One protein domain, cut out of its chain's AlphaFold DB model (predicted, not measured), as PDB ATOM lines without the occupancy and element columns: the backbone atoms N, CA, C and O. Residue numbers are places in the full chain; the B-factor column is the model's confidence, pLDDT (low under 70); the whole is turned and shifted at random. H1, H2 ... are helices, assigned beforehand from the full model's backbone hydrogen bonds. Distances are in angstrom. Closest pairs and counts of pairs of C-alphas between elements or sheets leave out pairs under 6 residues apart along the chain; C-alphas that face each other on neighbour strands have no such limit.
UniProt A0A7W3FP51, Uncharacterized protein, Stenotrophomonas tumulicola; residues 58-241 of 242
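Overview. This is residues 58 to 241 of the 242 residues of an uncharacterized protein of Stenotrophomonas tumulicola (UniProt A0A7W3FP51). What does the model look like? An up-and-down bundle of five helices, H2, H3, H5, H6 and H7, makes the core, with H1 packed slantwise on H2 and H3 on one side and H8 and H9 packed on H6 on another. H4 lies off at one end of the length, and residues 230 to 241, of which 231 to 239 belong to H10, stick out at the other. How is it made up? The printed part has 184 residues with ten named helices, H1 to H10 in chain order, and no named strand: all helix. It is compact, with a radius of gyration of the C-alphas of 17.9 A, yet elongated, spanning 64 by 40 by 27 A.

Arrangement. What touches the longest helix? H5, residues 133 to 152, touches H2, residues 70 to 83, the same way at a shallow tilt of 30 degrees; the closest C-alphas, Pro 71 and Ala 141, are 5.0 A apart. H5 and H6, residues 159 to 175, form a hairpin at a steep tilt of 38 degrees, closest at the C-alphas of Arg 146 and Met 163, 6.3 A. H5 and H7, residues 179 to 190, only just touch, with 3 pairs of C-alphas within 8 A, the closest being His 139 and Leu 186, 7.2 A. What lies further out? H3, residues 86 to 101, touches H1, residues 58 to 68, closest at the C-alphas of Arg 62 and Ala 99, 4.8 A. H6 touches H8, residues 192 to 202, about perpendicular at 88 degrees, C-alphas Phe 162 and Trp 192 closest at 5.7 A, and H9, residues 216 to 222, C-alphas Gly 161 and Tyr 222 closest at 4.7 A. H4, residues 114 to 123, is near H7, while H10, residues 231 to 239, stands free. Which backbones are incomplete? O i to N i+4 pairs are within hydrogen-bond range throughout H1, H3, H4, H5, H7, H9 and H10, but 6 of 10 in H2, 11 of 13 in H6 and 2 of 7 in H8, which has 6 of 8 O i to N i+3 pairs.

Along the chain. Where are the anchors? C-alpha 58 opens H1 at (20.114, -53.030, 56.993), and C-alpha 239 ends H10 at (38.574, -42.507, 70.307). How long are the longer helices? H5 spans 28.6 A, H6 24.6 A, H3 23.1 A and H2 21.2 A.

Size, cuts and confidence. How far does it reach? The C-alphas farthest apart, Gly 126 and Ala 240, are 64.1 A apart, and the printed part has no cut. Which links are long, and where is confidence low? The links H3 to H4 and H8 to H9 are long; mean pLDDT of the printed part is 71.2, with residues 111 to 132 and 204 to 241 among those under 70.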
ATOM      1  N   LEU A  58      19.828 -52.423  58.290       81.00
ATOM      2  CA  LEU A  58      20.114 -53.030  56.993       81.00
ATOM      3  C   LEU A  58      18.932 -53.862  56.477       81.00
ATOM      4  O   LEU A  58      18.504 -53.664  55.343       81.00
ATOM      5  N   ASP A  59      18.357 -54.731  57.305       76.62
ATOM      6  CA  ASP A  59      17.222 -55.571  56.903       76.62
ATOM      7  C   ASP A  59      15.966 -54.739  56.643       76.62
ATOM      8  O   ASP A  59      15.203 -55.013  55.716       76.62
ATOM      9  N   GLY A  60      15.774 -53.665  57.414       79.00
ATOM     10  CA  GLY A  60      14.739 -52.672  57.155       79.00
ATOM     11  C   GLY A  60      14.932 -51.977  55.804       79.00
ATOM     12  O   GLY A  60      13.961 -51.783  55.069       79.00
ATOM     13  N   MET A  61      16.173 -51.638  55.441       82.69
ATOM     14  CA  MET A  61      16.490 -51.032  54.146       82.69
ATOM     15  C   MET A  61      16.324 -52.003  52.983       82.69
ATOM     16  O   MET A  61      15.656 -51.645  52.016       82.69
ATOM     17  N   ARG A  62      16.829 -53.237  53.093       82.12
ATOM     18  CA  ARG A  62      16.616 -54.304  52.098       82.12
ATOM     19  C   ARG A  62      15.128 -54.498  51.817       82.12
ATOM     20  O   ARG A  62      14.699 -54.499  50.666       82.12
ATOM     21  N   ARG A  63      14.313 -54.556  52.873       80.69
ATOM     22  CA  ARG A  63      12.855 -54.688  52.754       80.69
ATOM     23  C   ARG A  63      12.220 -53.482  52.056       80.69
ATOM     24  O   ARG A  63      11.358 -53.660  51.201       80.69
ATOM     25  N   ARG A  64      12.656 -52.257  52.374       81.81
ATOM     26  CA  ARG A  64      12.166 -51.034  51.710       81.81
ATOM     27  C   ARG A  64      12.558 -50.973  50.237       81.81
ATOM     28  O   ARG A  64      11.705 -50.581  49.443       81.81
ATOM     29  N   VAL A  65      13.780 -51.382  49.887       83.88
ATOM     30  CA  VAL A  65      14.241 -51.514  48.496       83.88
ATOM     31  C   VAL A  65      13.365 -52.514  47.750       83.88
ATOM     32  O   VAL A  65      12.829 -52.170  46.702       83.88
ATOM     33  N   ALA A  66      13.115 -53.688  48.334       79.69
ATOM     34  CA  ALA A  66      12.249 -54.699  47.731       79.69
ATOM     35  C   ALA A  66      10.805 -54.216  47.513       79.69
ATOM     36  O   ALA A  66      10.191 -54.535  46.502       79.69
ATOM     37  N   GLN A  67      10.264 -53.423  48.442       80.19
ATOM     38  CA  GLN A  67       8.885 -52.929  48.373       80.19
ATOM     39  C   GLN A  67       8.704 -51.720  47.447       80.19
ATOM     40  O   GLN A  67       7.686 -51.607  46.773       80.19
ATOM     41  N   ASN A  68       9.649 -50.780  47.456       81.88
ATOM     42  CA  ASN A  68       9.488 -49.464  46.826       81.88
ATOM     43  C   ASN A  68      10.387 -49.257  45.604       81.88
ATOM     44  O   ASN A  68      10.247 -48.250  44.907       81.88
ATOM     45  N   GLY A  69      11.339 -50.159  45.380       80.88
ATOM     46  CA  GLY A  69      12.433 -49.970  44.446       80.88
ATOM     47  C   GLY A  69      13.517 -49.030  44.980       80.88
ATOM     48  O   GLY A  69      13.339 -48.240  45.922       80.88
ATOM     49  N   VAL A  70      14.670 -49.105  44.329       85.25
ATOM     50  CA  VAL A  70      15.869 -48.332  44.666       85.25
ATOM     51  C   VAL A  70      15.667 -46.824  44.537       85.25
ATOM     52  O   VAL A  70      15.958 -46.129  45.515       85.25
ATOM     53  N   PRO A  71      15.098 -46.279  43.441       88.31
ATOM     54  CA  PRO A  71      14.985 -44.830  43.302       88.31
ATOM     55  C   PRO A  71      14.168 -44.170  44.408       88.31
ATOM     56  O   PRO A  71      14.571 -43.156  44.977       88.31
ATOM     57  N   ARG A  72      13.035 -44.781  44.766       86.81
ATOM     58  CA  ARG A  72      12.167 -44.269  45.826       86.81
ATOM     59  C   ARG A  72      12.828 -44.380  47.195       86.81
ATOM     60  O   ARG A  72      12.709 -43.457  47.996       86.81
ATOM     61  N   THR A  73      13.539 -45.473  47.461       87.44
ATOM     62  CA  THR A  73      14.232 -45.671  48.742       87.44
ATOM     63  C   THR A  73      15.367 -44.664  48.920       87.44
ATOM     64  O   THR A  73      15.441 -44.022  49.967       87.44
ATOM     65  N   VAL A  74      16.180 -44.439  47.881       88.50
ATOM     66  CA  VAL A  74      17.228 -43.407  47.881       88.50
ATOM     67  C   VAL A  74      16.628 -42.025  48.136       88.50
ATOM     68  O   VAL A  74      17.070 -41.326  49.048       88.50
ATOM     69  N   ALA A  75      15.580 -41.646  47.400       88.00
ATOM     70  CA  ALA A  75      14.936 -40.347  47.572       88.00
ATOM     71  C   ALA A  75      14.402 -40.143  49.002       88.00
ATOM     72  O   ALA A  75      14.558 -39.063  49.568       88.00
ATOM     73  N   LEU A  76      13.800 -41.171  49.612       84.94
ATOM     74  CA  LEU A  76      13.317 -41.107  50.995       84.94
ATOM     75  C   LEU A  76      14.464 -40.963  52.006       84.94
ATOM     76  O   LEU A  76      14.371 -40.130  52.906       84.94
ATOM     77  N   CYS A  77      15.548 -41.727  51.843       82.94
ATOM     78  CA  CYS A  77      16.721 -41.643  52.714       82.94
ATOM     79  C   CYS A  77      17.384 -40.261  52.656       82.94
ATOM     80  O   CYS A  77      17.758 -39.714  53.693       82.94
ATOM     81  N   LEU A  78      17.496 -39.678  51.461       83.44
ATOM     82  CA  LEU A  78      18.149 -38.383  51.270       83.44
ATOM     83  C   LEU A  78      17.249 -37.194  51.643       83.44
ATOM     84  O   LEU A  78      17.756 -36.183  52.118       83.44
ATOM     85  N   ARG A  79      15.919 -37.306  51.519       82.94
ATOM     86  CA  ARG A  79      14.976 -36.257  51.971       82.94
ATOM     87  C   ARG A  79      15.059 -35.983  53.466       82.94
ATOM     88  O   ARG A  79      14.868 -34.850  53.889       82.94
ATOM     89  N   ALA A  80      15.361 -37.004  54.258       68.00
ATOM     90  CA  ALA A  80      15.488 -36.868  55.701       68.00
ATOM     91  C   ALA A  80      16.847 -36.285  56.139       68.00
ATOM     92  O   ALA A  80      17.123 -36.225  57.332       68.00
ATOM     93  N   LYS A  81      17.720 -35.863  55.209       69.75
ATOM     94  CA  LYS A  81      19.078 -35.387  55.516       69.75
ATOM     95  C   LYS A  81      19.106 -34.254  56.547       69.75
ATOM     96  O   LYS A  81      19.916 -34.309  57.461       69.75
ATOM     97  N   SER A  82      18.218 -33.264  56.439       63.50
ATOM     98  CA  SER A  82      18.191 -32.111  57.355       63.50
ATOM     99  C   SER A  82      17.804 -32.464  58.795       63.50
ATOM    100  O   SER A  82      18.032 -31.663  59.692       63.50
ATOM    101  N   ALA A  83      17.217 -33.642  59.020       75.25
ATOM    102  CA  ALA A  83      16.808 -34.116  60.339       75.25
ATOM    103  C   ALA A  83      17.877 -34.982  61.034       75.25
ATOM    104  O   ALA A  83      17.672 -35.404  62.169       75.25
ATOM    105  N   HIS A  84      18.998 -35.273  60.364       77.44
ATOM    106  CA  HIS A  84      20.018 -36.198  60.849       77.44
ATOM    107  C   HIS A  84      21.359 -35.501  61.073       77.44
ATOM    108  O   HIS A  84      21.744 -34.604  60.324       77.44
ATOM    109  N   SER A  85      22.115 -35.969  62.068       84.12
ATOM    110  CA  SER A  85      23.523 -35.596  62.198       84.12
ATOM    111  C   SER A  85      24.355 -36.168  61.045       84.12
ATOM    112  O   SER A  85      23.963 -37.141  60.395       84.12
ATOM    113  N   THR A  86      25.547 -35.613  60.821       80.44
ATOM    114  CA  THR A  86      26.495 -36.078  59.795       80.44
ATOM    115  C   THR A  86      26.754 -37.586  59.879       80.44
ATOM    116  O   THR A  86      26.659 -38.294  58.878       80.44
ATOM    117  N   LEU A  87      26.989 -38.105  61.089       80.19
ATOM    118  CA  LEU A  87      27.231 -39.530  61.319       80.19
ATOM    119  C   LEU A  87      25.988 -40.385  61.030       80.19
ATOM    120  O   LEU A  87      26.096 -41.451  60.428       80.19
ATOM    121  N   GLN A  88      24.798 -39.929  61.428       80.19
ATOM    122  CA  GLN A  88      23.547 -40.631  61.130       80.19
ATOM    123  C   GLN A  88      23.288 -40.684  59.620       80.19
ATOM    124  O   GLN A  88      22.904 -41.730  59.098       80.19
ATOM    125  N   HIS A  89      23.556 -39.589  58.907       81.19
ATOM    126  CA  HIS A  89      23.450 -39.541  57.453       81.19
ATOM    127  C   HIS A  89      24.447 -40.488  56.769       81.19
ATOM    128  O   HIS A  89      24.059 -41.225  55.860       81.19
ATOM    129  N   ALA A  90      25.694 -40.537  57.248       80.12
ATOM    130  CA  ALA A  90      26.706 -41.472  56.762       80.12
ATOM    131  C   ALA A  90      26.273 -42.934  56.967       80.12
ATOM    132  O   ALA A  90      26.320 -43.725  56.025       80.12
ATOM    133  N   ILE A  91      25.772 -43.286  58.161       82.88
ATOM    134  CA  ILE A  91      25.267 -44.637  58.467       82.88
ATOM    135  C   ILE A  91      24.085 -44.991  57.560       82.88
ATOM    136  O   ILE A  91      24.022 -46.106  57.043       82.88
ATOM    137  N   LEU A  92      23.156 -44.060  57.330       84.00
ATOM    138  CA  LEU A  92      22.034 -44.289  56.418       84.00
ATOM    139  C   LEU A  92      22.519 -44.566  54.989       84.00
ATOM    140  O   LEU A  92      22.078 -45.537  54.376       84.00
ATOM    141  N   CYS A  93      23.454 -43.766  54.475       87.00
ATOM    142  CA  CYS A  93      24.014 -43.968  53.139       87.00
ATOM    143  C   CYS A  93      24.786 -45.290  53.033       87.00
ATOM    144  O   CYS A  93      24.647 -46.002  52.039       87.00
ATOM    145  N   GLN A  94      25.543 -45.659  54.067       85.75
ATOM    146  CA  GLN A  94      26.248 -46.938  54.146       85.75
ATOM    147  C   GLN A  94      25.277 -48.120  54.068       85.75
ATOM    148  O   GLN A  94      25.448 -49.022  53.249       85.75
ATOM    149  N   ARG A  95      24.236 -48.117  54.905       86.25
ATOM    150  CA  ARG A  95      23.256 -49.210  54.948       86.25
ATOM    151  C   ARG A  95      22.460 -49.308  53.656       86.25
ATOM    152  O   ARG A  95      22.171 -50.416  53.216       86.25
ATOM    153  N   LEU A  96      22.179 -48.174  53.020       86.44
ATOM    154  CA  LEU A  96      21.527 -48.148  51.723       86.44
ATOM    155  C   LEU A  96      22.442 -48.760  50.663       86.44
ATOM    156  O   LEU A  96      22.022 -49.678  49.978       86.44
ATOM    157  N   THR A  97      23.706 -48.341  50.598       86.88
ATOM    158  CA  THR A  97      24.713 -48.891  49.672       86.88
ATOM    159  C   THR A  97      24.818 -50.416  49.765       86.88
ATOM    160  O   THR A  97      24.846 -51.097  48.742       86.88
ATOM    161  N   LEU A  98      24.811 -50.952  50.989       82.44
ATOM    162  CA  LEU A  98      24.803 -52.391  51.240       82.44
ATOM    163  C   LEU A  98      23.503 -53.062  50.785       82.44
ATOM    164  O   LEU A  98      23.547 -54.075  50.101       82.44
ATOM    165  N   ALA A  99      22.347 -52.479  51.109       81.50
ATOM    166  CA  ALA A  99      21.057 -53.014  50.679       81.50
ATOM    167  C   ALA A  99      20.899 -53.034  49.147       81.50
ATOM    168  O   ALA A  99      20.215 -53.905  48.618       81.50
ATOM    169  N   LEU A 100      21.521 -52.086  48.435       81.19
ATOM    170  CA  LEU A 100      21.495 -52.015  46.973       81.19
ATOM    171  C   LEU A 100      22.328 -53.105  46.292       81.19
ATOM    172  O   LEU A 100      21.992 -53.496  45.177       81.19
ATOM    173  N   ALA A 101      23.383 -53.601  46.941       75.31
ATOM    174  CA  ALA A 101      24.182 -54.702  46.403       75.31
ATOM    175  C   ALA A 101      23.369 -56.001  46.261       75.31
ATOM    176  O   ALA A 101      23.646 -56.824  45.391       75.31
ATOM    177  N   ASP A 102      22.319 -56.139  47.071       69.31
ATOM    178  CA  ASP A 102      21.421 -57.290  47.071       69.31
ATOM    179  C   ASP A 102      20.186 -57.099  46.170       69.31
ATOM    180  O   ASP A 102      19.318 -57.977  46.139       69.31
ATOM    181  N   ASP A 103      20.054 -55.977  45.442       70.94
ATOM    182  CA  ASP A 103      18.865 -55.727  44.617       70.94
ATOM    183  C   ASP A 103      18.819 -56.651  43.390       70.94
ATOM    184  O   ASP A 103      19.321 -56.351  42.307       70.94
ATOM    185  N   ARG A 104      18.169 -57.801  43.578       62.16
ATOM    186  CA  ARG A 104      17.799 -58.765  42.532       62.16
ATOM    187  C   ARG A 104      16.289 -58.858  42.365       62.16
ATOM    188  O   ARG A 104      15.763 -59.904  41.994       62.16
ATOM    189  N   THR A 105      15.570 -57.799  42.715       67.38
ATOM    190  CA  THR A 105      14.109 -57.828  42.727       67.38
ATOM    191  C   THR A 105      13.553 -57.912  41.300       67.38
ATOM    192  O   THR A 105      14.141 -57.334  40.384       67.38
ATOM    193  N   PRO A 106      12.409 -58.587  41.070       58.38
ATOM    194  CA  PRO A 106      11.791 -58.666  39.740       58.38
ATOM    195  C   PRO A 106      11.404 -57.303  39.151       58.38
ATOM    196  O   PRO A 106      11.299 -57.161  37.937       58.38
ATOM    197  N   SER A 107      11.189 -56.306  40.013       62.81
ATOM    198  CA  SER A 107      10.890 -54.916  39.658       62.81
ATOM    199  C   SER A 107      12.136 -54.091  39.323       62.81
ATOM    200  O   SER A 107      12.008 -52.952  38.866       62.81
ATOM    201  N   SER A 108      13.336 -54.636  39.534       66.88
ATOM    202  CA  SER A 108      14.588 -53.982  39.174       66.88
ATOM    203  C   SER A 108      14.770 -53.999  37.652       66.88
ATOM    204  O   SER A 108      14.639 -55.058  37.031       66.88
ATOM    205  N   PRO A 109      15.159 -52.874  37.016       66.00
ATOM    206  CA  PRO A 109      15.477 -52.856  35.585       66.00
ATOM    207  C   PRO A 109      16.702 -53.724  35.237       66.00
ATOM    208  O   PRO A 109      17.016 -53.928  34.067       66.00
ATOM    209  N   LEU A 110      17.410 -54.236  36.246       70.00
ATOM    210  CA  LEU A 110      18.569 -55.113  36.102       70.00
ATOM    211  C   LEU A 110      18.210 -56.599  36.235       70.00
ATOM    212  O   LEU A 110      19.089 -57.448  36.072       70.00
ATOM    213  N   HIS A 111      16.941 -56.922  36.512       68.31
ATOM    214  CA  HIS A 111      16.481 -58.297  36.652       68.31
ATOM    215  C   HIS A 111      16.599 -59.066  35.322       68.31
ATOM    216  O   HIS A 111      16.229 -58.526  34.276       68.31
ATOM    217  N   PRO A 112      17.031 -60.344  35.325       59.94
ATOM    218  CA  PRO A 112      17.194 -61.130  34.099       59.94
ATOM    219  C   PRO A 112      15.925 -61.273  33.251       59.94
ATOM    220  O   PRO A 112      16.034 -61.461  32.052       59.94
ATOM    221  N   LEU A 113      14.731 -61.184  33.851       60.28
ATOM    222  CA  LEU A 113      13.447 -61.245  33.128       60.28
ATOM    223  C   LEU A 113      12.971 -59.885  32.586       60.28
ATOM    224  O   LEU A 113      12.066 -59.849  31.755       60.28
ATOM    225  N   ALA A 114      13.565 -58.769  33.025       60.59
ATOM    226  CA  ALA A 114      13.238 -57.444  32.497       60.59
ATOM    227  C   ALA A 114      13.746 -57.257  31.051       60.59
ATOM    228  O   ALA A 114      13.231 -56.408  30.322       60.59
ATOM    229  N   THR A 115      14.716 -58.073  30.619       56.78
ATOM    230  CA  THR A 115      15.283 -58.053  29.260       56.78
ATOM    231  C   THR A 115      14.237 -58.408  28.215       56.78
ATOM    232  O   THR A 115      14.013 -57.616  27.318       56.78
ATOM    233  N   ALA A 116      13.484 -59.499  28.389       55.19
ATOM    234  CA  ALA A 116      12.493 -59.936  27.402       55.19
ATOM    235  C   ALA A 116      11.401 -58.881  27.130       55.19
ATOM    236  O   ALA A 116      10.961 -58.714  25.993       55.19
ATOM    237  N   GLN A 117      10.981 -58.133  28.158       52.81
ATOM    238  CA  GLN A 117      10.021 -57.034  28.002       52.81
ATOM    239  C   GLN A 117      10.658 -55.785  27.372       52.81
ATOM    240  O   GLN A 117      10.033 -55.155  26.521       52.81
ATOM    241  N   SER A 118      11.895 -55.437  27.746       51.53
ATOM    242  CA  SER A 118      12.630 -54.314  27.144       51.53
ATOM    243  C   SER A 118      12.963 -54.579  25.672       51.53
ATOM    244  O   SER A 118      12.765 -53.712  24.825       51.53
ATOM    245  N   ASP A 119      13.411 -55.790  25.355       49.78
ATOM    246  CA  ASP A 119      13.791 -56.237  24.017       49.78
ATOM    247  C   ASP A 119      12.576 -56.271  23.092       49.78
ATOM    248  O   ASP A 119      12.651 -55.774  21.969       49.78
ATOM    249  N   ALA A 120      11.418 -56.730  23.582       47.56
ATOM    250  CA  ALA A 120      10.164 -56.640  22.841       47.56
ATOM    251  C   ALA A 120       9.843 -55.189  22.439       47.56
ATOM    252  O   ALA A 120       9.450 -54.951  21.303       47.56
ATOM    253  N   CYS A 121      10.070 -54.201  23.311       45.34
ATOM    254  CA  CYS A 121       9.885 -52.786  22.970       45.34
ATOM    255  C   CYS A 121      10.921 -52.250  21.960       45.34
ATOM    256  O   CYS A 121      10.602 -51.327  21.206       45.34
ATOM    257  N   HIS A 122      12.134 -52.813  21.917       48.94
ATOM    258  CA  HIS A 122      13.196 -52.434  20.977       48.94
ATOM    259  C   HIS A 122      13.016 -53.047  19.580       48.94
ATOM    260  O   HIS A 122      13.295 -52.380  18.584       48.94
ATOM    261  N   VAL A 123      12.485 -54.270  19.490       48.44
ATOM    262  CA  VAL A 123      12.213 -54.962  18.215       48.44
ATOM    263  C   VAL A 123      11.223 -54.181  17.337       48.44
ATOM    264  O   VAL A 123      11.306 -54.239  16.113       48.44
ATOM    265  N   TYR A 124      10.331 -53.377  17.927       44.59
ATOM    266  CA  TYR A 124       9.312 -52.635  17.175       44.59
ATOM    267  C   TYR A 124       9.758 -51.297  16.561       44.59
ATOM    268  O   TYR A 124       8.945 -50.673  15.876       44.59
ATOM    269  N   ARG A 125      10.993 -50.804  16.755       39.66
ATOM    270  CA  ARG A 125      11.402 -49.508  16.168       39.66
ATOM    271  C   ARG A 125      12.876 -49.459  15.775       39.66
ATOM    272  O   ARG A 125      13.743 -49.299  16.625       39.66
ATOM    273  N   GLY A 126      13.137 -49.409  14.467       42.44
ATOM    274  CA  GLY A 126      14.405 -48.977  13.855       42.44
ATOM    275  C   GLY A 126      14.741 -47.492  14.082       42.44
ATOM    276  O   GLY A 126      15.203 -46.807  13.177       42.44
ATOM    277  N   ILE A 127      14.483 -46.975  15.281       43.50
ATOM    278  CA  ILE A 127      14.761 -45.610  15.715       43.50
ATOM    279  C   ILE A 127      15.722 -45.743  16.894       43.50
ATOM    280  O   ILE A 127      15.426 -46.473  17.833       43.50
ATOM    281  N   ARG A 128      16.875 -45.072  16.783       47.34
ATOM    282  CA  ARG A 128      17.940 -44.861  17.784       47.34
ATOM    283  C   ARG A 128      17.597 -45.385  19.197       47.34
ATOM    284  O   ARG A 128      16.594 -44.933  19.747       47.34
ATOM    285  N   PRO A 129      18.418 -46.257  19.817       52.69
ATOM    286  CA  PRO A 129      18.064 -46.900  21.080       52.69
ATOM    287  C   PRO A 129      17.879 -45.839  22.170       52.69
ATOM    288  O   PRO A 129      18.839 -45.267  22.679       52.69
ATOM    289  N   LEU A 130      16.625 -45.533  22.492       55.69
ATOM    290  CA  LEU A 130      16.271 -44.715  23.642       55.69
ATOM    291  C   LEU A 130      16.413 -45.609  24.871       55.69
ATOM    292  O   LEU A 130      15.726 -46.625  24.984       55.69
ATOM    293  N   THR A 131      17.317 -45.247  25.777       63.16
ATOM    294  CA  THR A 131      17.445 -45.904  27.079       63.16
ATOM    295  C   THR A 131      16.096 -45.842  27.812       63.16
ATOM    296  O   THR A 131      15.546 -44.746  27.949       63.16
ATOM    297  N   PRO A 132      15.540 -46.969  28.294       68.56
ATOM    298  CA  PRO A 132      14.249 -46.954  28.979       68.56
ATOM    299  C   PRO A 132      14.249 -46.055  30.227       68.56
ATOM    300  O   PRO A 132      15.225 -46.010  30.980       68.56
ATOM    301  N   ALA A 133      13.129 -45.373  30.489       73.50
ATOM    302  CA  ALA A 133      12.995 -44.400  31.585       73.50
ATOM    303  C   ALA A 133      13.321 -44.979  32.977       73.50
ATOM    304  O   ALA A 133      13.835 -44.271  33.849       73.50
ATOM    305  N   ALA A 134      13.079 -46.278  33.181       73.25
ATOM    306  CA  ALA A 134      13.429 -46.979  34.413       73.25
ATOM    307  C   ALA A 134      14.947 -46.980  34.677       73.25
ATOM    308  O   ALA A 134      15.361 -46.726  35.805       73.25
ATOM    309  N   PHE A 135      15.782 -47.178  33.647       77.50
ATOM    310  CA  PHE A 135      17.245 -47.140  33.786       77.50
ATOM    311  C   PHE A 135      17.754 -45.737  34.116       77.50
ATOM    312  O   PHE A 135      18.644 -45.602  34.950       77.50
ATOM    313  N   LEU A 136      17.175 -44.695  33.507       80.19
ATOM    314  CA  LEU A 136      17.538 -43.301  33.797       80.19
ATOM    315  C   LEU A 136      17.217 -42.936  35.249       80.19
ATOM    316  O   LEU A 136      18.069 -42.420  35.965       80.19
ATOM    317  N   THR A 137      16.020 -43.301  35.710       83.38
ATOM    318  CA  THR A 137      15.585 -43.067  37.094       83.38
ATOM    319  C   THR A 137      16.482 -43.806  38.092       83.38
ATOM    320  O   THR A 137      16.813 -43.285  39.159       83.38
ATOM    321  N   TYR A 138      16.908 -45.022  37.741       85.06
ATOM    322  CA  TYR A 138      17.834 -45.820  38.539       85.06
ATOM    323  C   TYR A 138      19.237 -45.207  38.586       85.06
ATOM    324  O   TYR A 138      19.816 -45.049  39.659       85.06
ATOM    325  N   HIS A 139      19.765 -44.798  37.434       87.06
ATOM    326  CA  HIS A 139      21.037 -44.092  37.321       87.06
ATOM    327  C   HIS A 139      21.052 -42.807  38.161       87.06
ATOM    328  O   HIS A 139      21.983 -42.587  38.939       87.06
ATOM    329  N   ASP A 140      20.006 -41.986  38.065       89.31
ATOM    330  CA  ASP A 140      19.904 -40.742  38.827       89.31
ATOM    331  C   ASP A 140      19.869 -41.000  40.334       89.31
ATOM    332  O   ASP A 140      20.507 -40.273  41.099       89.31
ATOM    333  N   ALA A 141      19.198 -42.066  40.771       89.75
ATOM    334  CA  ALA A 141      19.201 -42.477  42.167       89.75
ATOM    335  C   ALA A 141      20.609 -42.856  42.654       89.75
ATOM    336  O   ALA A 141      21.046 -42.377  43.699       89.75
ATOM    337  N   LEU A 142      21.368 -43.641  41.885       90.19
ATOM    338  CA  LEU A 142      22.751 -43.982  42.243       90.19
ATOM    339  C   LEU A 142      23.653 -42.740  42.302       90.19
ATOM    340  O   LEU A 142      24.470 -42.612  43.216       90.19
ATOM    341  N   ARG A 143      23.461 -41.775  41.392       91.81
ATOM    342  CA  ARG A 143      24.166 -40.484  41.443       91.81
ATOM    343  C   ARG A 143      23.811 -39.672  42.682       91.81
ATOM    344  O   ARG A 143      24.697 -39.059  43.277       91.81
ATOM    345  N   GLN A 144      22.537 -39.641  43.062       91.19
ATOM    346  CA  GLN A 144      22.086 -38.957  44.273       91.19
ATOM    347  C   GLN A 144      22.665 -39.613  45.527       91.19
ATOM    348  O   GLN A 144      23.153 -38.901  46.399       91.19
ATOM    349  N   LEU A 145      22.702 -40.947  45.588       91.00
ATOM    350  CA  LEU A 145      23.352 -41.668  46.682       91.00
ATOM    351  C   LEU A 145      24.847 -41.335  46.763       91.00
ATOM    352  O   LEU A 145      25.336 -41.001  47.837       91.00
ATOM    353  N   ARG A 146      25.556 -41.340  45.628       91.06
ATOM    354  CA  ARG A 146      26.973 -40.950  45.561       91.06
ATOM    355  C   ARG A 146      27.212 -39.540  46.107       91.06
ATOM    356  O   ARG A 146      28.155 -39.317  46.859       91.06
ATOM    357  N   ARG A 147      26.348 -38.586  45.746       90.81
ATOM    358  CA  ARG A 147      26.398 -37.217  46.284       90.81
ATOM    359  C   ARG A 147      26.119 -37.190  47.783       90.81
ATOM    360  O   ARG A 147      26.876 -36.557  48.501       90.81
ATOM    361  N   GLY A 148      25.111 -37.922  48.258       88.12
ATOM    362  CA  GLY A 148      24.802 -38.032  49.686       88.12
ATOM    363  C   GLY A 148      25.973 -38.572  50.510       88.12
ATOM    364  O   GLY A 148      26.300 -38.012  51.551       88.12
ATOM    365  N   ILE A 149      26.674 -39.595  50.006       88.12
ATOM    366  CA  ILE A 149      27.896 -40.128  50.633       88.12
ATOM    367  C   ILE A 149      28.990 -39.055  50.694       88.12
ATOM    368  O   ILE A 149      29.574 -38.840  51.753       88.12
ATOM    369  N   ALA A 150      29.252 -38.359  49.583       86.94
ATOM    370  CA  ALA A 150      30.260 -37.299  49.541       86.94
ATOM    371  C   ALA A 150      29.923 -36.138  50.497       86.94
ATOM    372  O   ALA A 150      30.790 -35.643  51.210       86.94
ATOM    373  N   GLU A 151      28.655 -35.735  50.546       86.25
ATOM    374  CA  GLU A 151      28.156 -34.668  51.417       86.25
ATOM    375  C   GLU A 151      28.164 -35.048  52.902       86.25
ATOM    376  O   GLU A 151      28.238 -34.164  53.752       86.25
ATOM    377  N   ALA A 152      28.092 -36.342  53.235       81.56
ATOM    378  CA  ALA A 152      28.255 -36.811  54.606       81.56
ATOM    379  C   ALA A 152      29.688 -36.596  55.123       81.56
ATOM    380  O   ALA A 152      29.899 -36.594  56.331       81.56
ATOM    381  N   GLY A 153      30.684 -36.444  54.240       72.50
ATOM    382  CA  GLY A 153      32.070 -36.128  54.609       72.50
ATOM    383  C   GLY A 153      32.768 -37.167  55.497       72.50
ATOM    384  O   GLY A 153      33.885 -36.937  55.945       72.50
ATOM    385  N   THR A 154      32.119 -38.301  55.774       73.94
ATOM    386  CA  THR A 154      32.636 -39.406  56.583       73.94
ATOM    387  C   THR A 154      32.551 -40.680  55.762       73.94
ATOM    388  O   THR A 154      31.459 -41.139  55.418       73.94
ATOM    389  N   THR A 155      33.707 -41.262  55.462       70.75
ATOM    390  CA  THR A 155      33.794 -42.535  54.751       70.75
ATOM    391  C   THR A 155      33.566 -43.671  55.739       70.75
ATOM    392  O   THR A 155      34.368 -43.890  56.642       70.75
ATOM    393  N   LEU A 156      32.466 -44.399  55.569       75.38
ATOM    394  CA  LEU A 156      32.194 -45.626  56.314       75.38
ATOM    395  C   LEU A 156      32.520 -46.852  55.466       75.38
ATOM    396  O   LEU A 156      32.552 -46.787  54.232       75.38
ATOM    397  N   ALA A 157      32.704 -47.988  56.133       71.06
ATOM    398  CA  ALA A 157      32.966 -49.253  55.468       71.06
ATOM    399  C   ALA A 157      31.940 -49.535  54.348       71.06
ATOM    400  O   ALA A 157      30.737 -49.408  54.564       71.06
ATOM    401  N   GLY A 158      32.399 -49.876  53.145       71.44
ATOM    402  CA  GLY A 158      31.560 -50.139  51.967       71.44
ATOM    403  C   GLY A 158      31.132 -48.912  51.164       71.44
ATOM    404  O   GLY A 158      30.817 -49.033  49.984       71.44
ATOM    405  N   THR A 159      31.170 -47.708  51.743       79.38
ATOM    406  CA  THR A 159      30.919 -46.486  50.957       79.38
ATOM    407  C   THR A 159      32.106 -46.138  50.064       79.38
ATOM    408  O   THR A 159      31.905 -45.615  48.971       79.38
ATOM    409  N   TYR A 160      33.329 -46.494  50.474       77.94
ATOM    410  CA  TYR A 160      34.539 -46.273  49.681       77.94
ATOM    411  C   TYR A 160      34.505 -47.045  48.358       77.94
ATOM    412  O   TYR A 160      34.600 -46.439  47.290       77.94
ATOM    413  N   GLY A 161      34.271 -48.360  48.416       78.44
ATOM    414  CA  GLY A 161      34.197 -49.203  47.224       78.44
ATOM    415  C   GLY A 161      33.087 -48.777  46.263       78.44
ATOM    416  O   GLY A 161      33.306 -48.692  45.052       78.44
ATOM    417  N   PHE A 162      31.918 -48.410  46.798       85.44
ATOM    418  CA  PHE A 162      30.838 -47.842  45.997       85.44
ATOM    419  C   PHE A 162      31.264 -46.544  45.303       85.44
ATOM    420  O   PHE A 162      31.060 -46.397  44.098       85.44
ATOM    421  N   MET A 163      31.883 -45.604  46.024       86.19
ATOM    422  CA  MET A 163      32.342 -44.324  45.470       86.19
ATOM    423  C   MET A 163      33.395 -44.512  44.372       86.19
ATOM    424  O   MET A 163      33.283 -43.896  43.308       86.19
ATOM    425  N   GLN A 164      34.377 -45.389  44.597       80.88
ATOM    426  CA  GLN A 164      35.444 -45.683  43.640       80.88
ATOM    427  C   GLN A 164      34.879 -46.295  42.351       80.88
ATOM    428  O   GLN A 164      35.171 -45.819  41.248       80.88
ATOM    429  N   GLN A 165      34.003 -47.292  42.485       84.12
ATOM    430  CA  GLN A 165      33.402 -47.963  41.336       84.12
ATOM    431  C   GLN A 165      32.423 -47.058  40.579       84.12
ATOM    432  O   GLN A 165      32.351 -47.105  39.348       84.12
ATOM    433  N   SER A 166      31.722 -46.166  41.286       87.38
ATOM    434  CA  SER A 166      30.749 -45.248  40.687       87.38
ATOM    435  C   SER A 166      31.334 -44.441  39.522       87.38
ATOM    436  O   SER A 166      30.677 -44.257  38.502       87.38
ATOM    437  N   ALA A 167      32.575 -43.956  39.636       83.44
ATOM    438  CA  ALA A 167      33.207 -43.161  38.579       83.44
ATOM    439  C   ALA A 167      33.562 -43.990  37.329       83.44
ATOM    440  O   ALA A 167      33.542 -43.480  36.205       83.44
ATOM    441  N   ALA A 168      33.908 -45.269  37.498       84.25
ATOM    442  CA  ALA A 168      34.118 -46.184  36.380       84.25
ATOM    443  C   ALA A 168      32.786 -46.512  35.686       84.25
ATOM    444  O   ALA A 168      32.696 -46.412  34.462       84.25
ATOM    445  N   CYS A 169      31.741 -46.795  36.467       87.00
ATOM    446  CA  CYS A 169      30.400 -47.075  35.959       87.00
ATOM    447  C   CYS A 169      29.773 -45.872  35.244       87.00
ATOM    448  O   CYS A 169      29.195 -46.048  34.177       87.00
ATOM    449  N   GLU A 170      29.945 -44.644  35.746       88.56
ATOM    450  CA  GLU A 170      29.493 -43.437  35.037       88.56
ATOM    451  C   GLU A 170      30.168 -43.283  33.671       88.56
ATOM    452  O   GLU A 170      29.502 -42.973  32.684       88.56
ATOM    453  N   ARG A 171      31.479 -43.531  33.586       88.56
ATOM    454  CA  ARG A 171      32.206 -43.485  32.307       88.56
ATOM    455  C   ARG A 171      31.755 -44.591  31.356       88.56
ATOM    456  O   ARG A 171      31.650 -44.347  30.157       88.56
ATOM    457  N   ALA A 172      31.486 -45.789  31.873       84.31
ATOM    458  CA  ALA A 172      30.938 -46.887  31.084       84.31
ATOM    459  C   ALA A 172      29.539 -46.540  30.549       84.31
ATOM    460  O   ALA A 172      29.288 -46.720  29.362       84.31
ATOM    461  N   LEU A 173      28.677 -45.937  31.375       85.38
ATOM    462  CA  LEU A 173      27.346 -45.473  30.971       85.38
ATOM    463  C   LEU A 173      27.395 -44.374  29.908       85.38
ATOM    464  O   LEU A 173      26.633 -44.419  28.952       85.38
ATOM    465  N   GLN A 174      28.314 -43.417  30.026       86.12
ATOM    466  CA  GLN A 174      28.501 -42.373  29.010       86.12
ATOM    467  C   GLN A 174      28.934 -42.930  27.648       86.12
ATOM    468  O   GLN A 174      28.682 -42.309  26.618       86.12
ATOM    469  N   ARG A 175      29.616 -44.081  27.639       85.56
ATOM    470  CA  ARG A 175      30.084 -44.757  26.422       85.56
ATOM    471  C   ARG A 175      29.121 -45.829  25.920       85.56
ATOM    472  O   ARG A 175      29.340 -46.325  24.815       85.56
ATOM    473  N   ALA A 176      28.109 -46.189  26.709       81.50
ATOM    474  CA  ALA A 176      27.153 -47.236  26.388       81.50
ATOM    475  C   ALA A 176      26.433 -46.905  25.078       81.50
ATOM    476  O   ALA A 176      25.905 -45.805  24.899       81.50
ATOM    477  N   ARG A 177      26.431 -47.861  24.146       79.88
ATOM    478  CA  ARG A 177      25.752 -47.713  22.850       79.88
ATOM    479  C   ARG A 177      24.515 -48.588  22.756       79.88
ATOM    480  O   ARG A 177      23.669 -48.347  21.897       79.88
ATOM    481  N   SER A 178      24.411 -49.572  23.644       75.12
ATOM    482  CA  SER A 178      23.289 -50.490  23.736       75.12
ATOM    483  C   SER A 178      22.625 -50.462  25.127       75.12
ATOM    484  O   SER A 178      23.231 -50.046  26.128       75.12
ATOM    485  N   PRO A 179      21.366 -50.922  25.225       74.12
ATOM    486  CA  PRO A 179      20.723 -51.203  26.508       74.12
ATOM    487  C   PRO A 179      21.487 -52.247  27.333       74.12
ATOM    488  O   PRO A 179      21.539 -52.143  28.557       74.12
ATOM    489  N   GLU A 180      22.131 -53.215  26.677       77.06
ATOM    490  CA  GLU A 180      22.960 -54.227  27.334       77.06
ATOM    491  C   GLU A 180      24.188 -53.609  28.005       77.06
ATOM    492  O   GLU A 180      24.444 -53.910  29.170       77.06
ATOM    493  N   ASP A 181      24.881 -52.684  27.331       80.31
ATOM    494  CA  ASP A 181      26.006 -51.931  27.902       80.31
ATOM    495  C   ASP A 181      25.548 -51.115  29.116       80.31
ATOM    496  O   ASP A 181      26.215 -51.073  30.150       80.31
ATOM    497  N   THR A 182      24.376 -50.481  28.999       80.38
ATOM    498  CA  THR A 182      23.771 -49.682  30.075       80.38
ATOM    499  C   THR A 182      23.474 -50.559  31.291       80.38
ATOM    500  O   THR A 182      23.840 -50.222  32.420       80.38
ATOM    501  N   ARG A 183      22.854 -51.721  31.068       78.06
ATOM    502  CA  ARG A 183      22.551 -52.706  32.109       78.06
ATOM    503  C   ARG A 183      23.825 -53.271  32.726       78.06
ATOM    504  O   ARG A 183      23.889 -53.390  33.945       78.06
ATOM    505  N   ALA A 184      24.833 -53.597  31.922       80.31
ATOM    506  CA  ALA A 184      26.115 -54.100  32.398       80.31
ATOM    507  C   ALA A 184      26.813 -53.068  33.290       80.31
ATOM    508  O   ALA A 184      27.260 -53.408  34.382       80.31
ATOM    509  N   ALA A 185      26.835 -51.797  32.881       83.69
ATOM    510  CA  ALA A 185      27.443 -50.726  33.659       83.69
ATOM    511  C   ALA A 185      26.688 -50.434  34.971       83.69
ATOM    512  O   ALA A 185      27.326 -50.263  36.010       83.69
ATOM    513  N   LEU A 186      25.349 -50.426  34.956       83.56
ATOM    514  CA  LEU A 186      24.533 -50.277  36.171       83.56
ATOM    515  C   LEU A 186      24.628 -51.498  37.091       83.56
ATOM    516  O   LEU A 186      24.734 -51.345  38.304       83.56
ATOM    517  N   SER A 187      24.654 -52.707  36.531       81.12
ATOM    518  CA  SER A 187      24.867 -53.941  37.289       81.12
ATOM    519  C   SER A 187      26.247 -53.953  37.944       81.12
ATOM    520  O   SER A 187      26.362 -54.253  39.129       81.12
ATOM    521  N   ALA A 188      27.293 -53.538  37.225       79.75
ATOM    522  CA  ALA A 188      28.633 -53.379  37.785       79.75
ATOM    523  C   ALA A 188      28.699 -52.300  38.878       79.75
ATOM    524  O   ALA A 188      29.557 -52.374  39.755       79.75
ATOM    525  N   TRP A 189      27.802 -51.307  38.834       85.62
ATOM    526  CA  TRP A 189      27.685 -50.292  39.880       85.62
ATOM    527  C   TRP A 189      27.080 -50.889  41.151       85.62
ATOM    528  O   TRP A 189      27.558 -50.599  42.236       85.62
ATOM    529  N   LEU A 190      26.065 -51.749  41.050       79.94
ATOM    530  CA  LEU A 190      25.478 -52.405  42.227       79.94
ATOM    531  C   LEU A 190      26.364 -53.495  42.811       79.94
ATOM    532  O   LEU A 190      26.468 -53.613  44.024       79.94
ATOM    533  N   ASN A 191      27.048 -54.239  41.948       76.56
ATOM    534  CA  ASN A 191      27.989 -55.281  42.340       76.56
ATOM    535  C   ASN A 191      29.401 -54.709  42.513       76.56
ATOM    536  O   ASN A 191      30.402 -55.325  42.141       76.56
ATOM    537  N   TRP A 192      29.489 -53.495  43.055       79.94
ATOM    538  CA  TRP A 192      30.739 -52.769  43.221       79.94
ATOM    539  C   TRP A 192      31.734 -53.528  44.108       79.94
ATOM    540  O   TRP A 192      32.941 -53.379  43.922       79.94
ATOM    541  N   GLN A 193      31.266 -54.417  44.988       76.38
ATOM    542  CA  GLN A 193      32.114 -55.335  45.753       76.38
ATOM    543  C   GLN A 193      33.013 -56.211  44.875       76.38
ATOM    544  O   GLN A 193      34.137 -56.516  45.258       76.38
ATOM    545  N   TRP A 194      32.566 -56.598  43.679       70.88
ATOM    546  CA  TRP A 194      33.348 -57.463  42.787       70.88
ATOM    547  C   TRP A 194      34.547 -56.743  42.160       70.88
ATOM    548  O   TRP A 194      35.480 -57.387  41.685       70.88
ATOM    549  N   SER A 195      34.558 -55.408  42.199       69.31
ATOM    550  CA  SER A 195      35.687 -54.585  41.741       69.31
ATOM    551  C   SER A 195      36.837 -54.491  42.755       69.31
ATOM    552  O   SER A 195      37.878 -53.913  42.454       69.31
ATOM    553  N   ALA A 196      36.678 -55.105  43.929       67.31
ATOM    554  CA  ALA A 196      37.641 -55.092  45.022       67.31
ATOM    555  C   ALA A 196      39.032 -55.623  44.615       67.31
ATOM    556  O   ALA A 196      40.039 -54.947  44.813       67.31
ATOM    557  N   LEU A 197      39.093 -56.800  43.983       63.84
ATOM    558  CA  LEU A 197      40.352 -57.429  43.560       63.84
ATOM    559  C   LEU A 197      41.155 -56.593  42.545       63.84
ATOM    560  O   LEU A 197      42.338 -56.350  42.792       63.84
ATOM    561  N   PRO A 198      40.577 -56.125  41.419       67.06
ATOM    562  CA  PRO A 198      41.318 -55.270  40.497       67.06
ATOM    563  C   PRO A 198      41.706 -53.926  41.129       67.06
ATOM    564  O   PRO A 198      42.780 -53.418  40.822       67.06
ATOM    565  N   ALA A 199      40.904 -53.374  42.048       67.44
ATOM    566  CA  ALA A 199      41.236 -52.127  42.738       67.44
ATOM    567  C   ALA A 199      42.505 -52.236  43.605       67.44
ATOM    568  O   ALA A 199      43.303 -51.304  43.616       67.44
ATOM    569  N   MET A 200      42.765 -53.380  44.250       62.62
ATOM    570  CA  MET A 200      43.981 -53.598  45.063       62.62
ATOM    571  C   MET A 200      45.289 -53.469  44.272       62.62
ATOM    572  O   MET A 200      46.338 -53.121  44.823       62.62
ATOM    573  N   GLN A 201      45.251 -53.781  42.976       68.25
ATOM    574  CA  GLN A 201      46.439 -53.715  42.126       68.25
ATOM    575  C   GLN A 201      46.862 -52.264  41.877       68.25
ATOM    576  O   GLN A 201      48.055 -51.978  41.766       68.25
ATOM    577  N   VAL A 202      45.888 -51.354  41.842       70.25
ATOM    578  CA  VAL A 202      46.070 -49.950  41.458       70.25
ATOM    579  C   VAL A 202      45.980 -48.966  42.621       70.25
ATOM    580  O   VAL A 202      46.582 -47.902  42.519       70.25
ATOM    581  N   ASP A 203      45.282 -49.295  43.708       70.19
ATOM    582  CA  ASP A 203      45.106 -48.419  44.870       70.19
ATOM    583  C   ASP A 203      46.017 -48.846  46.041       70.19
ATOM    584  O   ASP A 203      45.785 -49.886  46.665       70.19
ATOM    585  N   PRO A 204      47.064 -48.064  46.369       68.38
ATOM    586  CA  PRO A 204      47.963 -48.367  47.478       68.38
ATOM    587  C   PRO A 204      47.281 -48.333  48.851       68.38
ATOM    588  O   PRO A 204      47.724 -49.049  49.743       68.38
ATOM    589  N   LEU A 205      46.213 -47.540  49.021       65.25
ATOM    590  CA  LEU A 205      45.493 -47.397  50.296       65.25
ATOM    591  C   LEU A 205      44.654 -48.635  50.638       65.25
ATOM    592  O   LEU A 205      44.231 -48.814  51.775       65.25
ATOM    593  N   MET A 206      44.432 -49.492  49.644       65.12
ATOM    594  CA  MET A 206      43.682 -50.740  49.755       65.12
ATOM    595  C   MET A 206      44.570 -51.947  50.080       65.12
ATOM    596  O   MET A 206      44.054 -53.048  50.283       65.12
ATOM    597  N   ARG A 207      45.899 -51.777  50.099       65.75
ATOM    598  CA  ARG A 207      46.834 -52.852  50.441       65.75
ATOM    599  C   ARG A 207      46.926 -52.988  51.953       65.75
ATOM    600  O   ARG A 207      47.116 -51.998  52.653       65.75
ATOM    601  N   ALA A 208      46.834 -54.222  52.440       62.78
ATOM    602  CA  ALA A 208      47.061 -54.493  53.848       62.78
ATOM    603  C   ALA A 208      48.495 -54.114  54.256       62.78
ATOM    604  O   ALA A 208      49.441 -54.453  53.530       62.78
ATOM    605  N   PRO A 209      48.669 -53.429  55.400       66.25
ATOM    606  CA  PRO A 209      49.968 -53.280  56.038       66.25
ATOM    607  C   PRO A 209      50.632 -54.645  56.256       66.25
ATOM    608  O   PRO A 209      49.963 -55.667  56.426       66.25
ATOM    609  N   GLN A 210      51.966 -54.679  56.260       64.12
ATOM    610  CA  GLN A 210      52.698 -55.916  56.539       64.12
ATOM    611  C   GLN A 210      52.331 -56.451  57.932       64.12
ATOM    612  O   GLN A 210      52.519 -55.758  58.927       64.12
ATOM    613  N   GLY A 211      51.838 -57.693  57.991       65.25
ATOM    614  CA  GLY A 211      51.453 -58.370  59.237       65.25
ATOM    615  C   GLY A 211      49.960 -58.318  59.577       65.25
ATOM    616  O   GLY A 211      49.548 -59.000  60.511       65.25
ATOM    617  N   GLU A 212      49.145 -57.577  58.823       67.19
ATOM    618  CA  GLU A 212      47.685 -57.579  58.973       67.19
ATOM    619  C   GLU A 212      46.997 -58.614  58.072       67.19
ATOM    620  O   GLU A 212      47.585 -59.150  57.127       67.19
ATOM    621  N   GLU A 213      45.718 -58.885  58.357       66.75
ATOM    622  CA  GLU A 213      44.889 -59.717  57.490       66.75
ATOM    623  C   GLU A 213      44.834 -59.090  56.081       66.75
ATOM    624  O   GLU A 213      44.355 -57.962  55.928       66.75
ATOM    625  N   PRO A 214      45.250 -59.813  55.022       61.19
ATOM    626  CA  PRO A 214      45.338 -59.265  53.667       61.19
ATOM    627  C   PRO A 214      43.995 -58.757  53.117       61.19
ATOM    628  O   PRO A 214      43.979 -57.933  52.203       61.19
ATOM    629  N   PHE A 215      42.874 -59.219  53.679       62.34
ATOM    630  CA  PHE A 215      41.524 -58.823  53.288       62.34
ATOM    631  C   PHE A 215      40.842 -57.868  54.272       62.34
ATOM    632  O   PHE A 215      39.755 -57.390  53.961       62.34
ATOM    633  N   GLY A 216      41.444 -57.537  55.419       66.12
ATOM    634  CA  GLY A 216      40.829 -56.667  56.430       66.12
ATOM    635  C   GLY A 216      40.469 -55.271  55.890       66.12
ATOM    636  O   GLY A 216      39.297 -54.879  55.926       66.12
ATOM    637  N   PRO A 217      41.424 -54.540  55.284       66.38
ATOM    638  CA  PRO A 217      41.145 -53.255  54.639       66.38
ATOM    639  C   PRO A 217      40.155 -53.365  53.477       66.38
ATOM    640  O   PRO A 217      39.329 -52.476  53.291       66.38
ATOM    641  N   LEU A 218      40.172 -54.484  52.741       63.88
ATOM    642  CA  LEU A 218      39.223 -54.764  51.661       63.88
ATOM    643  C   LEU A 218      37.798 -54.926  52.192       63.88
ATOM    644  O   LEU A 218      36.872 -54.304  51.681       63.88
ATOM    645  N   ARG A 219      37.624 -55.729  53.243       65.19
ATOM    646  CA  ARG A 219      36.354 -55.950  53.937       65.19
ATOM    647  C   ARG A 219      35.813 -54.648  54.503       65.19
ATOM    648  O   ARG A 219      34.624 -54.395  54.378       65.19
ATOM    649  N   CYS A 220      36.669 -53.774  55.027       65.50
ATOM    650  CA  CYS A 220      36.255 -52.446  55.470       65.50
ATOM    651  C   CYS A 220      35.868 -51.561  54.283       65.50
ATOM    652  O   CYS A 220      34.724 -51.139  54.166       65.50
ATOM    653  N   ALA A 221      36.773 -51.299  53.349       65.00
ATOM    654  CA  ALA A 221      36.524 -50.394  52.232       65.00
ATOM    655  C   ALA A 221      35.364 -50.849  51.335       65.00
ATOM    656  O   ALA A 221      34.620 -50.004  50.828       65.00
ATOM    657  N   TYR A 222      35.166 -52.168  51.209       69.38
ATOM    658  CA  TYR A 222      34.155 -52.764  50.349       69.38
ATOM    659  C   TYR A 222      33.013 -53.511  51.050       69.38
ATOM    660  O   TYR A 222      32.205 -54.139  50.370       69.38
ATOM    661  N   ALA A 223      32.915 -53.414  52.379       63.28
ATOM    662  CA  ALA A 223      31.874 -54.031  53.213       63.28
ATOM    663  C   ALA A 223      31.417 -55.417  52.722       63.28
ATOM    664  O   ALA A 223      30.223 -55.687  52.592       63.28
ATOM    665  N   LEU A 224      32.398 -56.265  52.400       59.12
ATOM    666  CA  LEU A 224      32.186 -57.672  52.082       59.12
ATOM    667  C   LEU A 224      31.673 -58.357  53.353       59.12
ATOM    668  O   LEU A 224      32.206 -58.103  54.431       59.12
ATOM    669  N   ASP A 225      30.615 -59.156  53.225       46.84
ATOM    670  CA  ASP A 225      29.859 -59.689  54.361       46.84
ATOM    671  C   ASP A 225      30.766 -60.507  55.303       46.84
ATOM    672  O   ASP A 225      31.416 -61.464  54.880       46.84
ATOM    673  N   GLU A 226      30.783 -60.142  56.585       45.31
ATOM    674  CA  GLU A 226      31.187 -61.029  57.674       45.31
ATOM    675  C   GLU A 226      30.167 -60.908  58.816       45.31
ATOM    676  O   GLU A 226      29.745 -59.793  59.160       45.31
ATOM    677  N   PRO A 227      29.773 -62.026  59.448       43.53
ATOM    678  CA  PRO A 227      29.118 -61.956  60.740       43.53
ATOM    679  C   PRO A 227      30.121 -61.344  61.729       43.53
ATOM    680  O   PRO A 227      31.272 -61.755  61.772       43.53
ATOM    681  N   THR A 228      29.680 -60.381  62.539       41.34
ATOM    682  CA  THR A 228      30.436 -59.746  63.644       41.34
ATOM    683  C   THR A 228      31.507 -58.703  63.288       41.34
ATOM    684  O   THR A 228      32.641 -58.776  63.742       41.34
ATOM    685  N   PHE A 229      31.119 -57.604  62.630       42.28
ATOM    686  CA  PHE A 229      31.881 -56.350  62.748       42.28
ATOM    687  C   PHE A 229      31.347 -55.519  63.928       42.28
ATOM    688  O   PHE A 229      30.349 -54.799  63.810       42.28
ATOM    689  N   HIS A 230      31.979 -55.657  65.099       44.06
ATOM    690  CA  HIS A 230      31.659 -54.884  66.301       44.06
ATOM    691  C   HIS A 230      31.987 -53.401  66.083       44.06
ATOM    692  O   HIS A 230      33.106 -52.942  66.300       44.06
ATOM    693  N   ARG A 231      30.965 -52.646  65.668       39.88
ATOM    694  CA  ARG A 231      30.943 -51.178  65.561       39.88
ATOM    695  C   ARG A 231      31.612 -50.486  66.755       39.88
ATOM    696  O   ARG A 231      32.306 -49.493  66.562       39.88
ATOM    697  N   ASP A 232      31.428 -51.032  67.952       40.31
ATOM    698  CA  ASP A 232      31.929 -50.459  69.201       40.31
ATOM    699  C   ASP A 232      33.462 -50.541  69.315       40.31
ATOM    700  O   ASP A 232      34.076 -49.640  69.876       40.31
ATOM    701  N   ALA A 233      34.103 -51.541  68.698       41.84
ATOM    702  CA  ALA A 233      35.562 -51.674  68.688       41.84
ATOM    703  C   ALA A 233      36.242 -50.636  67.777       41.84
ATOM    704  O   ALA A 233      37.307 -50.127  68.115       41.84
ATOM    705  N   ILE A 234      35.616 -50.269  66.650       39.69
ATOM    706  CA  ILE A 234      36.137 -49.206  65.770       39.69
ATOM    707  C   ILE A 234      35.973 -47.840  66.430       39.69
ATOM    708  O   ILE A 234      36.888 -47.024  66.378       39.69
ATOM    709  N   VAL A 235      34.810 -47.577  67.040       41.34
ATOM    710  CA  VAL A 235      34.571 -46.312  67.749       41.34
ATOM    711  C   VAL A 235      35.576 -46.165  68.893       41.34
ATOM    712  O   VAL A 235      36.233 -45.134  68.969       41.34
ATOM    713  N   ALA A 236      35.802 -47.223  69.679       40.97
ATOM    714  CA  ALA A 236      36.816 -47.227  70.732       40.97
ATOM    715  C   ALA A 236      38.250 -47.034  70.195       40.97
ATOM    716  O   ALA A 236      39.028 -46.290  70.785       40.97
ATOM    717  N   ALA A 237      38.607 -47.649  69.062       35.78
ATOM    718  CA  ALA A 237      39.930 -47.487  68.454       35.78
ATOM    719  C   ALA A 237      40.163 -46.074  67.888       35.78
ATOM    720  O   ALA A 237      41.272 -45.552  67.976       35.78
ATOM    721  N   LEU A 238      39.125 -45.438  67.336       34.97
ATOM    722  CA  LEU A 238      39.189 -44.059  66.840       34.97
ATOM    723  C   LEU A 238      39.201 -43.035  67.981       34.97
ATOM    724  O   LEU A 238      39.834 -41.988  67.858       34.97
ATOM    725  N   GLU A 239      38.527 -43.328  69.094       39.16
ATOM    726  CA  GLU A 239      38.574 -42.507  70.307       39.16
ATOM    727  C   GLU A 239      39.919 -42.629  71.036       39.16
ATOM    728  O   GLU A 239      40.391 -41.638  71.580       39.16
ATOM    729  N   ALA A 240      40.582 -43.789  70.977       35.19
ATOM    730  CA  ALA A 240      41.918 -44.001  71.544       35.19
ATOM    731  C   ALA A 240      43.063 -43.344  70.744       35.19
ATOM    732  O   ALA A 240      44.199 -43.314  71.214       35.19
ATOM    733  N   GLN A 241      42.786 -42.844  69.536       35.16
ATOM    734  CA  GLN A 241      43.744 -42.116  68.690       35.16
ATOM    735  C   GLN A 241      43.606 -40.583  68.797       35.16
ATOM    736  O   GLN A 241      44.272 -39.858  68.053       35.16
TER     737      GLN A 241